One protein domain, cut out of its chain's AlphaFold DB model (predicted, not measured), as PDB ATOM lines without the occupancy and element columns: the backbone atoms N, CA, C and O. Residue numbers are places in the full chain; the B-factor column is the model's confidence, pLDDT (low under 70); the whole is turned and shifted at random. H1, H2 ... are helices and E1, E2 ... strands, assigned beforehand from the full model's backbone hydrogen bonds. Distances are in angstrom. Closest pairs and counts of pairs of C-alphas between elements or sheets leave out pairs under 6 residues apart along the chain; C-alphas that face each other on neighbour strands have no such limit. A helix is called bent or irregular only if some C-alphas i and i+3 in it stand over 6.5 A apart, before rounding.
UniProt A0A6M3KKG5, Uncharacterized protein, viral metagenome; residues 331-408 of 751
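This is residues 331 to 408 of the 751 residues of an uncharacterized protein of viral metagenome (UniProt A0A6M3KKG5). A two-stranded hairpin, E1 and E2, sits beside a curved row of helical parts, H1, H2a and H2b; one end of E1 comes near H1 and its other end near H2b. From the end of H2b a long tail runs back past E1, and residues 400 to 408, which include the small helix H3, stick out from this body. The printed part has 78 residues, with two named strands and three named helices in the order E1, E2, H1, H2, H3; the sheet is antiparallel in the order E1 - E2, and the class is mostly helix. The whole is compact, with a radius of gyration of the C-alphas of 12.9 A, yet elongated in outline, spanning 38 by 23 by 21 A.

E1 is residues 331 to 335, 11.7 A long, beginning at C-alpha 331 at (-27.291, -17.920, 73.394). E2 is residues 339 to 344, 15.8 A long. H1 is residues 346 to 358, 17.8 A long, and ends at C-alpha 358 at (-24.931, -36.725, 76.581). H2, residues 363 to 386, was assigned as one helix by its hydrogen bonds but is bent: C-alphas 372 and 375 are 9.2 A apart. Its arms are H2a, residues 363 to 372, 14.0 A long, and H2b, residues 375 to 386, 16.3 A long. H3 is residues 400 to 406, ending at C-alpha 406 at (-34.998, -22.150, 60.953).

E1 and E2 are antiparallel neighbours and form a hairpin, with 145 degrees between their directions; N 333 and O 341 are within hydrogen-bond range at 2.9 A, as are N 343 and O 331 at 2.8 A. Residues 332 to 333 of E1 also pair, antiparallel, with residues 395 to 396. The closest C-alphas of E1 and H1 are those of Met 331 and Ala 348, 5.8 A apart. The closest of E1 and H2b are those of Ile 335 and Tyr 381, 7.4 A apart. H1 touches H2a with residues 351 to 355 alone, closest at the C-alphas of Leu 354 and Ile 365, 6.3 A apart; the two form a helical hairpin at a shallow tilt of 20 degrees, opposite ways. H2a touches H2b, closest at the C-alphas of Gly 370 and Met 378, 4.9 A apart; they run opposite ways at a tilt of 35.2 degrees, only just steep. H1 and H2b are apart. H3 touches no helix. In H1, H2a, H2b and H3 every O i to N i+4 pair is within hydrogen-bond range.

The two C-alphas farthest apart, those of Asp 376 and Thr 408, are 39.6 A from each other. Without residues 400 to 408, which stand free, the body spans 32 by 23 by 21 A. The printed part has no cut. The link from H2 to H3, 13 residues, is long; the other three links are tight. The mean pLDDT of the printed part is 76.3, and residues 389 to 408 are under 70.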
ATOM      1  N   MET A 331     -26.506 -17.166  72.415       70.19
ATOM      2  CA  MET A 331     -27.291 -17.920  73.394       70.19
ATOM      3  C   MET A 331     -26.748 -17.619  74.783       70.19
ATOM      4  O   MET A 331     -25.575 -17.857  75.054       70.19
ATOM      5  N   THR A 332     -27.599 -17.122  75.680       73.00
ATOM      6  CA  THR A 332     -27.223 -17.027  77.093       73.00
ATOM      7  C   THR A 332     -27.523 -18.359  77.760       73.00
ATOM      8  O   THR A 332     -28.674 -18.801  77.799       73.00
ATOM      9  N   VAL A 333     -26.479 -19.008  78.267       79.12
ATOM     10  CA  VAL A 333     -26.558 -20.302  78.940       79.12
ATOM     11  C   VAL A 333     -26.149 -20.134  80.393       79.12
ATOM     12  O   VAL A 333     -25.081 -19.601  80.680       79.12
ATOM     13  N   ASN A 334     -26.964 -20.642  81.317       81.88
ATOM     14  CA  ASN A 334     -26.537 -20.833  82.699       81.88
ATOM     15  C   ASN A 334     -25.745 -22.137  82.821       81.88
ATOM     16  O   ASN A 334     -26.322 -23.227  82.866       81.88
ATOM     17  N   ILE A 335     -24.418 -22.027  82.869       86.38
ATOM     18  CA  ILE A 335     -23.531 -23.164  83.109       86.38
ATOM     19  C   ILE A 335     -23.348 -23.314  84.633       86.38
ATOM     20  O   ILE A 335     -22.894 -22.364  85.279       86.38
ATOM     21  N   PRO A 336     -23.689 -24.472  85.235       81.31
ATOM     22  CA  PRO A 336     -23.521 -24.722  86.668       81.31
ATOM     23  C   PRO A 336     -22.124 -24.335  87.172       81.31
ATOM     24  O   PRO A 336     -21.126 -24.671  86.546       81.31
ATOM     25  N   GLY A 337     -22.036 -23.587  88.273       82.81
ATOM     26  CA  GLY A 337     -20.758 -23.147  88.858       82.81
ATOM     27  C   GLY A 337     -19.994 -22.059  88.082       82.81
ATOM     28  O   GLY A 337     -19.124 -21.404  88.656       82.81
ATOM     29  N   VAL A 338     -20.337 -21.811  86.816       85.19
ATOM     30  CA  VAL A 338     -19.729 -20.764  85.975       85.19
ATOM     31  C   VAL A 338     -20.622 -19.520  85.909       85.19
ATOM     32  O   VAL A 338     -20.114 -18.402  85.957       85.19
ATOM     33  N   GLY A 339     -21.946 -19.704  85.886       86.31
ATOM     34  CA  GLY A 339     -22.946 -18.635  85.810       86.31
ATOM     35  C   GLY A 339     -23.528 -18.456  84.406       86.31
ATOM     36  O   GLY A 339     -23.390 -19.329  83.547       86.31
ATOM     37  N   ALA A 340     -24.210 -17.330  84.185       84.12
ATOM     38  CA  ALA A 340     -24.750 -16.965  82.880       84.12
ATOM     39  C   ALA A 340     -23.612 -16.537  81.948       84.12
ATOM     40  O   ALA A 340     -22.916 -15.559  82.222       84.12
ATOM     41  N   VAL A 341     -23.437 -17.257  80.844       82.50
ATOM     42  CA  VAL A 341     -22.424 -16.969  79.825       82.50
ATOM     43  C   VAL A 341     -23.078 -16.855  78.458       82.50
ATOM     44  O   VAL A 341     -23.914 -17.677  78.081       82.50
ATOM     45  N   GLY A 342     -22.693 -15.815  77.719       85.12
ATOM     46  CA  GLY A 342     -23.027 -15.676  76.309       85.12
ATOM     47  C   GLY A 342     -22.156 -16.616  75.484       85.12
ATOM     48  O   GLY A 342     -20.931 -16.512  75.507       85.12
ATOM     49  N   LEU A 343     -22.788 -17.546  74.778       87.69
ATOM     50  CA  LEU A 343     -22.160 -18.359  73.747       87.69
ATOM     51  C   LEU A 343     -22.557 -17.801  72.383       87.69
ATOM     52  O   LEU A 343     -23.732 -17.518  72.149       87.69
ATOM     53  N   GLU A 344     -21.592 -17.665  71.480       82.62
ATOM     54  CA  GLU A 344     -21.819 -17.116  70.142       82.62
ATOM     55  C   GLU A 344     -21.530 -18.163  69.064       82.62
ATOM     56  O   GLU A 344     -20.616 -18.982  69.189       82.62
ATOM     57  N   GLY A 345     -22.325 -18.139  67.994       86.88
ATOM     58  CA  GLY A 345     -22.111 -18.933  66.788       86.88
ATOM     59  C   GLY A 345     -22.024 -20.435  67.065       86.88
ATOM     60  O   GLY A 345     -22.941 -21.040  67.628       86.88
ATOM     61  N   GLN A 346     -20.912 -21.043  66.650       81.12
ATOM     62  CA  GLN A 346     -20.682 -22.487  66.746       81.12
ATOM     63  C   GLN A 346     -20.610 -22.994  68.194       81.12
ATOM     64  O   GLN A 346     -20.989 -24.137  68.447       81.12
ATOM     65  N   ASP A 347     -20.205 -22.162  69.158       81.69
ATOM     66  CA  ASP A 347     -20.103 -22.580  70.562       81.69
ATOM     67  C   ASP A 347     -21.484 -22.777  71.199       81.69
ATOM     68  O   ASP A 347     -21.681 -23.716  71.970       81.69
ATOM     69  N   ALA A 348     -22.464 -21.943  70.833       79.00
ATOM     70  CA  ALA A 348     -23.848 -22.096  71.278       79.00
ATOM     71  C   ALA A 348     -24.476 -23.383  70.722       79.00
ATOM     72  O   ALA A 348     -25.122 -24.138  71.451       79.00
ATOM     73  N   VAL A 349     -24.239 -23.658  69.434       79.62
ATOM     74  CA  VAL A 349     -24.721 -24.874  68.763       79.62
ATOM     75  C   VAL A 349     -24.069 -26.114  69.371       79.62
ATOM     76  O   VAL A 349     -24.769 -27.060  69.734       79.62
ATOM     77  N   ARG A 350     -22.745 -26.090  69.554       85.31
ATOM     78  CA  ARG A 350     -21.987 -27.202  70.133       85.31
ATOM     79  C   ARG A 350     -22.403 -27.480  71.574       85.31
ATOM     80  O   ARG A 350     -22.582 -28.642  71.927       85.31
ATOM     81  N   TRP A 351     -22.612 -26.446  72.390       87.06
ATOM     82  CA  TRP A 351     -23.137 -26.617  73.745       87.06
ATOM     83  C   TRP A 351     -24.506 -27.306  73.740       87.06
ATOM     84  O   TRP A 351     -24.694 -28.304  74.438       87.06
ATOM     85  N   GLY A 352     -25.441 -26.814  72.920       80.31
ATOM     86  CA  GLY A 352     -26.773 -27.403  72.788       80.31
ATOM     87  C   GLY A 352     -26.728 -28.874  72.364       80.31
ATOM     88  O   GLY A 352     -27.400 -29.705  72.973       80.31
ATOM     89  N   GLN A 353     -25.888 -29.209  71.381       84.19
ATOM     90  CA  GLN A 353     -25.701 -30.582  70.902       84.19
ATOM     91  C   GLN A 353     -25.119 -31.500  71.980       84.19
ATOM     92  O   GLN A 353     -25.659 -32.579  72.211       84.19
ATOM     93  N   LEU A 354     -24.063 -31.071  72.679       84.94
ATOM     94  CA  LEU A 354     -23.421 -31.888  73.709       84.94
ATOM     95  C   LEU A 354     -24.356 -32.153  74.897       84.94
ATOM     96  O   LEU A 354     -24.442 -33.291  75.363       84.94
ATOM     97  N   VAL A 355     -25.087 -31.134  75.362       85.38
ATOM     98  CA  VAL A 355     -26.064 -31.292  76.453       85.38
ATOM     99  C   VAL A 355     -27.215 -32.202  76.029       85.38
ATOM    100  O   VAL A 355     -27.616 -33.068  76.805       85.38
ATOM    101  N   GLN A 356     -27.728 -32.046  74.805       83.50
ATOM    102  CA  GLN A 356     -28.814 -32.883  74.292       83.50
ATOM    103  C   GLN A 356     -28.382 -34.342  74.100       83.50
ATOM    104  O   GLN A 356     -29.161 -35.251  74.384       83.50
ATOM    105  N   GLN A 357     -27.164 -34.569  73.607       85.38
ATOM    106  CA  GLN A 357     -26.665 -35.901  73.284       85.38
ATOM    107  C   GLN A 357     -26.246 -36.687  74.527       85.38
ATOM    108  O   GLN A 357     -26.497 -37.890  74.596       85.38
ATOM    109  N   TYR A 358     -25.608 -36.026  75.493       84.12
ATOM    110  CA  TYR A 358     -24.931 -36.725  76.581       84.12
ATOM    111  C   TYR A 358     -25.436 -36.380  77.986       84.12
ATOM    112  O   TYR A 358     -25.083 -37.064  78.947       84.12
ATOM    113  N   GLY A 359     -26.264 -35.342  78.121       85.88
ATOM    114  CA  GLY A 359     -26.651 -34.802  79.420       85.88
ATOM    115  C   GLY A 359     -25.510 -34.042  80.102       85.88
ATOM    116  O   GLY A 359     -24.343 -34.184  79.756       85.88
ATOM    117  N   ILE A 360     -25.854 -33.211  81.090       84.44
ATOM    118  CA  ILE A 360     -24.945 -32.208  81.672       84.44
ATOM    119  C   ILE A 360     -23.693 -32.805  82.348       84.44
ATOM    120  O   ILE A 360     -22.662 -32.145  82.426       84.44
ATOM    121  N   ASP A 361     -23.728 -34.070  82.774       88.69
ATOM    122  CA  ASP A 361     -22.610 -34.722  83.469       88.69
ATOM    123  C   ASP A 361     -21.746 -35.629  82.575       88.69
ATOM    124  O   ASP A 361     -21.328 -36.718  82.967       88.69
ATOM    125  N   HIS A 362     -21.473 -35.194  81.345       92.62
ATOM    126  CA  HIS A 362     -20.633 -35.946  80.413       92.62
ATOM    127  C   HIS A 362     -19.199 -35.387  80.302       92.62
ATOM    128  O   HIS A 362     -19.018 -34.163  80.308       92.62
ATOM    129  N   PRO A 363     -18.160 -36.237  80.125       92.50
ATOM    130  CA  PRO A 363     -16.777 -35.795  79.927       92.50
ATOM    131  C   PRO A 363     -16.585 -34.801  78.778       92.50
ATOM    132  O   PRO A 363     -15.769 -33.893  78.896       92.50
ATOM    133  N   GLU A 364     -17.349 -34.919  77.690       88.31
ATOM    134  CA  GLU A 364     -17.250 -33.966  76.575       88.31
ATOM    135  C   GLU A 364     -17.726 -32.559  76.944       88.31
ATOM    136  O   GLU A 364     -17.136 -31.575  76.497       88.31
ATOM    137  N   ILE A 365     -18.738 -32.444  77.807       90.62
ATOM    138  CA  ILE A 365     -19.206 -31.143  78.298       90.62
ATOM    139  C   ILE A 365     -18.195 -30.562  79.272       90.62
ATOM    140  O   ILE A 365     -17.875 -29.380  79.192       90.62
ATOM    141  N   ARG A 366     -17.622 -31.399  80.141       90.31
ATOM    142  CA  ARG A 366     -16.509 -30.991  81.002       90.31
ATOM    143  C   ARG A 366     -15.367 -30.442  80.141       90.31
ATOM    144  O   ARG A 366     -14.945 -29.311  80.348       90.31
ATOM    145  N   ASN A 367     -14.926 -31.181  79.124       92.88
ATOM    146  CA  ASN A 367     -13.871 -30.737  78.210       92.88
ATOM    147  C   ASN A 367     -14.230 -29.424  77.503       92.88
ATOM    148  O   ASN A 367     -13.377 -28.547  77.396       92.88
ATOM    149  N   PHE A 368     -15.482 -29.252  77.074       93.12
ATOM    150  CA  PHE A 368     -15.956 -27.980  76.532       93.12
ATOM    151  C   PHE A 368     -15.806 -26.841  77.552       93.12
ATOM    152  O   PHE A 368     -15.211 -25.813  77.229       93.12
ATOM    153  N   VAL A 369     -16.271 -27.031  78.792       90.44
ATOM    154  CA  VAL A 369     -16.173 -26.020  79.857       90.44
ATOM    155  C   VAL A 369     -14.714 -25.692  80.176       90.44
ATOM    156  O   VAL A 369     -14.359 -24.518  80.253       90.44
ATOM    157  N   GLY A 370     -13.852 -26.701  80.312       91.38
ATOM    158  CA  GLY A 370     -12.432 -26.502  80.606       91.38
ATOM    159  C   GLY A 370     -11.675 -25.806  79.482       91.38
ATOM    160  O   GLY A 370     -10.895 -24.897  79.752       91.38
ATOM    161  N   ASN A 371     -11.942 -26.177  78.228       91.38
ATOM    162  CA  ASN A 371     -11.297 -25.550  77.075       91.38
ATOM    163  C   ASN A 371     -11.768 -24.108  76.872       91.38
ATOM    164  O   ASN A 371     -10.975 -23.261  76.469       91.38
ATOM    165  N   ARG A 372     -13.050 -23.820  77.138       90.44
ATOM    166  CA  ARG A 372     -13.631 -22.501  76.864       90.44
ATOM    167  C   ARG A 372     -13.468 -21.509  78.010       90.44
ATOM    168  O   ARG A 372     -13.237 -20.331  77.758       90.44
ATOM    169  N   PHE A 373     -13.601 -21.967  79.251       89.94
ATOM    170  CA  PHE A 373     -13.646 -21.103  80.437       89.94
ATOM    171  C   PHE A 373     -12.470 -21.327  81.398       89.94
ATOM    172  O   PHE A 373     -12.363 -20.640  82.414       89.94
ATOM    173  N   GLY A 374     -11.569 -22.258  81.076       91.12
ATOM    174  CA  GLY A 374     -10.379 -22.558  81.864       91.12
ATOM    175  C   GLY A 374     -10.620 -23.546  83.009       91.12
ATOM    176  O   GLY A 374     -11.740 -23.974  83.303       91.12
ATOM    177  N   SER A 375      -9.529 -23.916  83.681       89.50
ATOM    178  CA  SER A 375      -9.520 -24.931  84.742       89.50
ATOM    179  C   SER A 375     -10.324 -24.532  85.985       89.50
ATOM    180  O   SER A 375     -10.923 -25.391  86.622       89.50
ATOM    181  N   ASP A 376     -10.379 -23.244  86.323       89.62
ATOM    182  CA  ASP A 376     -11.142 -22.754  87.477       89.62
ATOM    183  C   ASP A 376     -12.662 -22.879  87.262       89.62
ATOM    184  O   ASP A 376     -13.400 -23.339  88.135       89.62
ATOM    185  N   ALA A 377     -13.139 -22.550  86.057       86.62
ATOM    186  CA  ALA A 377     -14.535 -22.743  85.674       86.62
ATOM    187  C   ALA A 377     -14.910 -24.231  85.624       86.62
ATOM    188  O   ALA A 377     -15.986 -24.610  86.080       86.62
ATOM    189  N   MET A 378     -14.002 -25.086  85.144       91.56
ATOM    190  CA  MET A 378     -14.158 -26.541  85.191       91.56
ATOM    191  C   MET A 378     -14.294 -27.065  86.629       91.56
ATOM    192  O   MET A 378     -15.178 -27.877  86.900       91.56
ATOM    193  N   SER A 379     -13.450 -26.609  87.558       90.31
ATOM    194  CA  SER A 379     -13.520 -27.032  88.963       90.31
ATOM    195  C   SER A 379     -14.871 -26.682  89.584       90.31
ATOM    196  O   SER A 379     -15.523 -27.551  90.167       90.31
ATOM    197  N   ARG A 380     -15.339 -25.445  89.375       89.38
ATOM    198  CA  ARG A 380     -16.653 -24.994  89.857       89.38
ATOM    199  C   ARG A 380     -17.809 -25.731  89.187       89.38
ATOM    200  O   ARG A 380     -18.799 -26.037  89.845       89.38
ATOM    201  N   TYR A 381     -17.678 -26.061  87.907       89.50
ATOM    202  CA  TYR A 381     -18.651 -26.866  87.174       89.50
ATOM    203  C   TYR A 381     -18.786 -28.280  87.749       89.50
ATOM    204  O   TYR A 381     -19.894 -28.737  88.034       89.50
ATOM    205  N   ILE A 382     -17.661 -28.957  87.993       88.81
ATOM    206  CA  ILE A 382     -17.637 -30.294  88.606       88.81
ATOM    207  C   ILE A 382     -18.223 -30.250  90.023       88.81
ATOM    208  O   ILE A 382     -18.966 -31.153  90.409       88.81
ATOM    209  N   GLU A 383     -17.917 -29.209  90.795       88.94
ATOM    210  CA  GLU A 383     -18.465 -29.023  92.139       88.94
ATOM    211  C   GLU A 383     -19.979 -28.748  92.121       88.94
ATOM    212  O   GLU A 383     -20.721 -29.318  92.925       88.94
ATOM    213  N   ALA A 384     -20.468 -27.960  91.163       83.69
ATOM    214  CA  ALA A 384     -21.895 -27.688  90.988       83.69
ATOM    215  C   ALA A 384     -22.689 -28.945  90.589       83.69
ATOM    216  O   ALA A 384     -23.781 -29.192  91.105       83.69
ATOM    217  N   ILE A 385     -22.121 -29.790  89.724       86.69
ATOM    218  CA  ILE A 385     -22.717 -31.090  89.390       86.69
ATOM    219  C   ILE A 385     -22.707 -32.015  90.610       86.69
ATOM    220  O   ILE A 385     -23.741 -32.584  90.958       86.69
ATOM    221  N   ARG A 386     -21.565 -32.134  91.301       84.62
ATOM    222  CA  ARG A 386     -21.420 -33.011  92.475       84.62
ATOM    223  C   ARG A 386     -22.355 -32.618  93.618       84.62
ATOM    224  O   ARG A 386     -22.857 -33.490  94.319       84.62
ATOM    225  N   SER A 387     -22.577 -31.321  93.811       81.31
ATOM    226  CA  SER A 387     -23.475 -30.787  94.843       81.31
ATOM    227  C   SER A 387     -24.960 -30.878  94.476       81.31
ATOM    228  O   SER A 387     -25.802 -30.521  95.296       81.31
ATOM    229  N   GLY A 388     -25.308 -31.331  93.264       75.12
ATOM    230  CA  GLY A 388     -26.696 -31.395  92.796       75.12
ATOM    231  C   GLY A 388     -27.328 -30.023  92.527       75.12
ATOM    232  O   GLY A 388     -28.521 -29.941  92.248       75.12
ATOM    233  N   THR A 389     -26.543 -28.941  92.566       67.00
ATOM    234  CA  THR A 389     -27.013 -27.571  92.292       67.00
ATOM    235  C   THR A 389     -27.151 -27.272  90.796       67.00
ATOM    236  O   THR A 389     -27.628 -26.208  90.416       67.00
ATOM    237  N   ALA A 390     -26.817 -28.234  89.928       63.50
ATOM    238  CA  ALA A 390     -27.028 -28.174  88.480       63.50
ATOM    239  C   ALA A 390     -28.507 -28.309  88.040       63.50
ATOM    240  O   ALA A 390     -28.797 -28.346  86.841       63.50
ATOM    241  N   GLY A 391     -29.449 -28.407  88.985       43.66
ATOM    242  CA  GLY A 391     -30.873 -28.568  88.711       43.66
ATOM    243  C   GLY A 391     -31.508 -27.286  88.169       43.66
ATOM    244  O   GLY A 391     -31.631 -26.307  88.892       43.66
ATOM    245  N   THR A 392     -31.984 -27.350  86.924       42.50
ATOM    246  CA  THR A 392     -32.707 -26.326  86.140       42.50
ATOM    247  C   THR A 392     -31.831 -25.306  85.402       42.50
ATOM    248  O   THR A 392     -31.449 -24.257  85.909       42.50
ATOM    249  N   GLN A 393     -31.556 -25.605  84.126       44.00
ATOM    250  CA  GLN A 393     -31.107 -24.602  83.164       44.00
ATOM    251  C   GLN A 393     -32.321 -23.900  82.554       44.00
ATOM    252  O   GLN A 393     -33.194 -24.550  81.982       44.00
ATOM    253  N   SER A 394     -32.349 -22.571  82.617       36.09
ATOM    254  CA  SER A 394     -33.150 -21.759  81.707       36.09
ATOM    255  C   SER A 394     -32.296 -21.423  80.484       36.09
ATOM    256  O   SER A 394     -31.277 -20.740  80.581       36.09
ATOM    257  N   VAL A 395     -32.694 -21.930  79.318       36.56
ATOM    258  CA  VAL A 395     -32.215 -21.404  78.038       36.56
ATOM    259  C   VAL A 395     -33.042 -20.160  77.761       36.56
ATOM    260  O   VAL A 395     -34.238 -20.260  77.496       36.56
ATOM    261  N   SER A 396     -32.431 -18.983  77.854       40.19
ATOM    262  CA  SER A 396     -33.095 -17.736  77.483       40.19
ATOM    263  C   SER A 396     -32.359 -17.100  76.313       40.19
ATOM    264  O   SER A 396     -31.166 -16.815  76.412       40.19
ATOM    265  N   GLY A 397     -33.089 -16.856  75.222       41.12
ATOM    266  CA  GLY A 397     -32.635 -15.971  74.152       41.12
ATOM    267  C   GLY A 397     -32.205 -16.635  72.845       41.12
ATOM    268  O   GLY A 397     -31.168 -16.265  72.318       41.12
ATOM    269  N   MET A 398     -33.007 -17.528  72.254       44.84
ATOM    270  CA  MET A 398     -32.971 -17.629  70.786       44.84
ATOM    271  C   MET A 398     -33.741 -16.438  70.212       44.84
ATOM    272  O   MET A 398     -34.855 -16.156  70.661       44.84
ATOM    273  N   SER A 399     -33.155 -15.697  69.266       45.00
ATOM    274  CA  SER A 399     -33.846 -14.546  68.684       45.00
ATOM    275  C   SER A 399     -35.098 -15.019  67.921       45.00
ATOM    276  O   SER A 399     -35.040 -16.038  67.221       45.00
ATOM    277  N   PRO A 400     -36.240 -14.312  68.026       44.53
ATOM    278  CA  PRO A 400     -37.458 -14.662  67.291       44.53
ATOM    279  C   PRO A 400     -37.233 -14.765  65.779       44.53
ATOM    280  O   PRO A 400     -37.833 -15.607  65.121       44.53
ATOM    281  N   GLU A 401     -36.320 -13.949  65.250       45.22
ATOM    282  CA  GLU A 401     -35.923 -13.935  63.841       45.22
ATOM    283  C   GLU A 401     -35.219 -15.232  63.423       45.22
ATOM    284  O   GLU A 401     -35.505 -15.770  62.355       45.22
ATOM    285  N   TRP A 402     -34.345 -15.782  64.272       57.19
ATOM    286  CA  TRP A 402     -33.664 -17.043  63.982       57.19
ATOM    287  C   TRP A 402     -34.610 -18.241  64.092       57.19
ATOM    288  O   TRP A 402     -34.575 -19.129  63.238       57.19
ATOM    289  N   MET A 403     -35.489 -18.250  65.100       49.97
ATOM    290  CA  MET A 403     -36.504 -19.300  65.248       49.97
ATOM    291  C   MET A 403     -37.478 -19.291  64.067       49.97
ATOM    292  O   MET A 403     -37.748 -20.341  63.499       49.97
ATOM    293  N   ALA A 404     -37.949 -18.117  63.639       47.22
ATOM    294  CA  ALA A 404     -38.832 -18.000  62.479       47.22
ATOM    295  C   ALA A 404     -38.162 -18.440  61.164       47.22
ATOM    296  O   ALA A 404     -38.844 -18.951  60.280       47.22
ATOM    297  N   ALA A 405     -36.844 -18.255  61.036       44.28
ATOM    298  CA  ALA A 405     -36.099 -18.634  59.838       44.28
ATOM    299  C   ALA A 405     -35.752 -20.132  59.770       44.28
ATOM    300  O   ALA A 405     -35.622 -20.666  58.672       44.28
ATOM    301  N   ASN A 406     -35.588 -20.805  60.915       47.75
ATOM    302  CA  ASN A 406     -34.998 -22.150  60.953       47.75
ATOM    303  C   ASN A 406     -35.901 -23.222  61.565       47.75
ATOM    304  O   ASN A 406     -35.603 -24.410  61.439       47.75
ATOM    305  N   TRP A 407     -36.974 -22.842  62.257       68.25
ATOM    306  CA  TRP A 407     -37.867 -23.788  62.918       68.25
ATOM    307  C   TRP A 407     -39.235 -23.815  62.257       68.25
ATOM    308  O   TRP A 407     -39.775 -22.813  61.792       68.25
ATOM    309  N   THR A 408     -39.834 -24.997  62.266       66.06
ATOM    310  CA  THR A 408     -41.232 -25.153  61.880       66.06
ATOM    311  C   THR A 408     -42.147 -24.494  62.923       66.06
ATOM    312  O   THR A 408     -41.816 -24.471  64.114       66.06
TER     313      THR A 408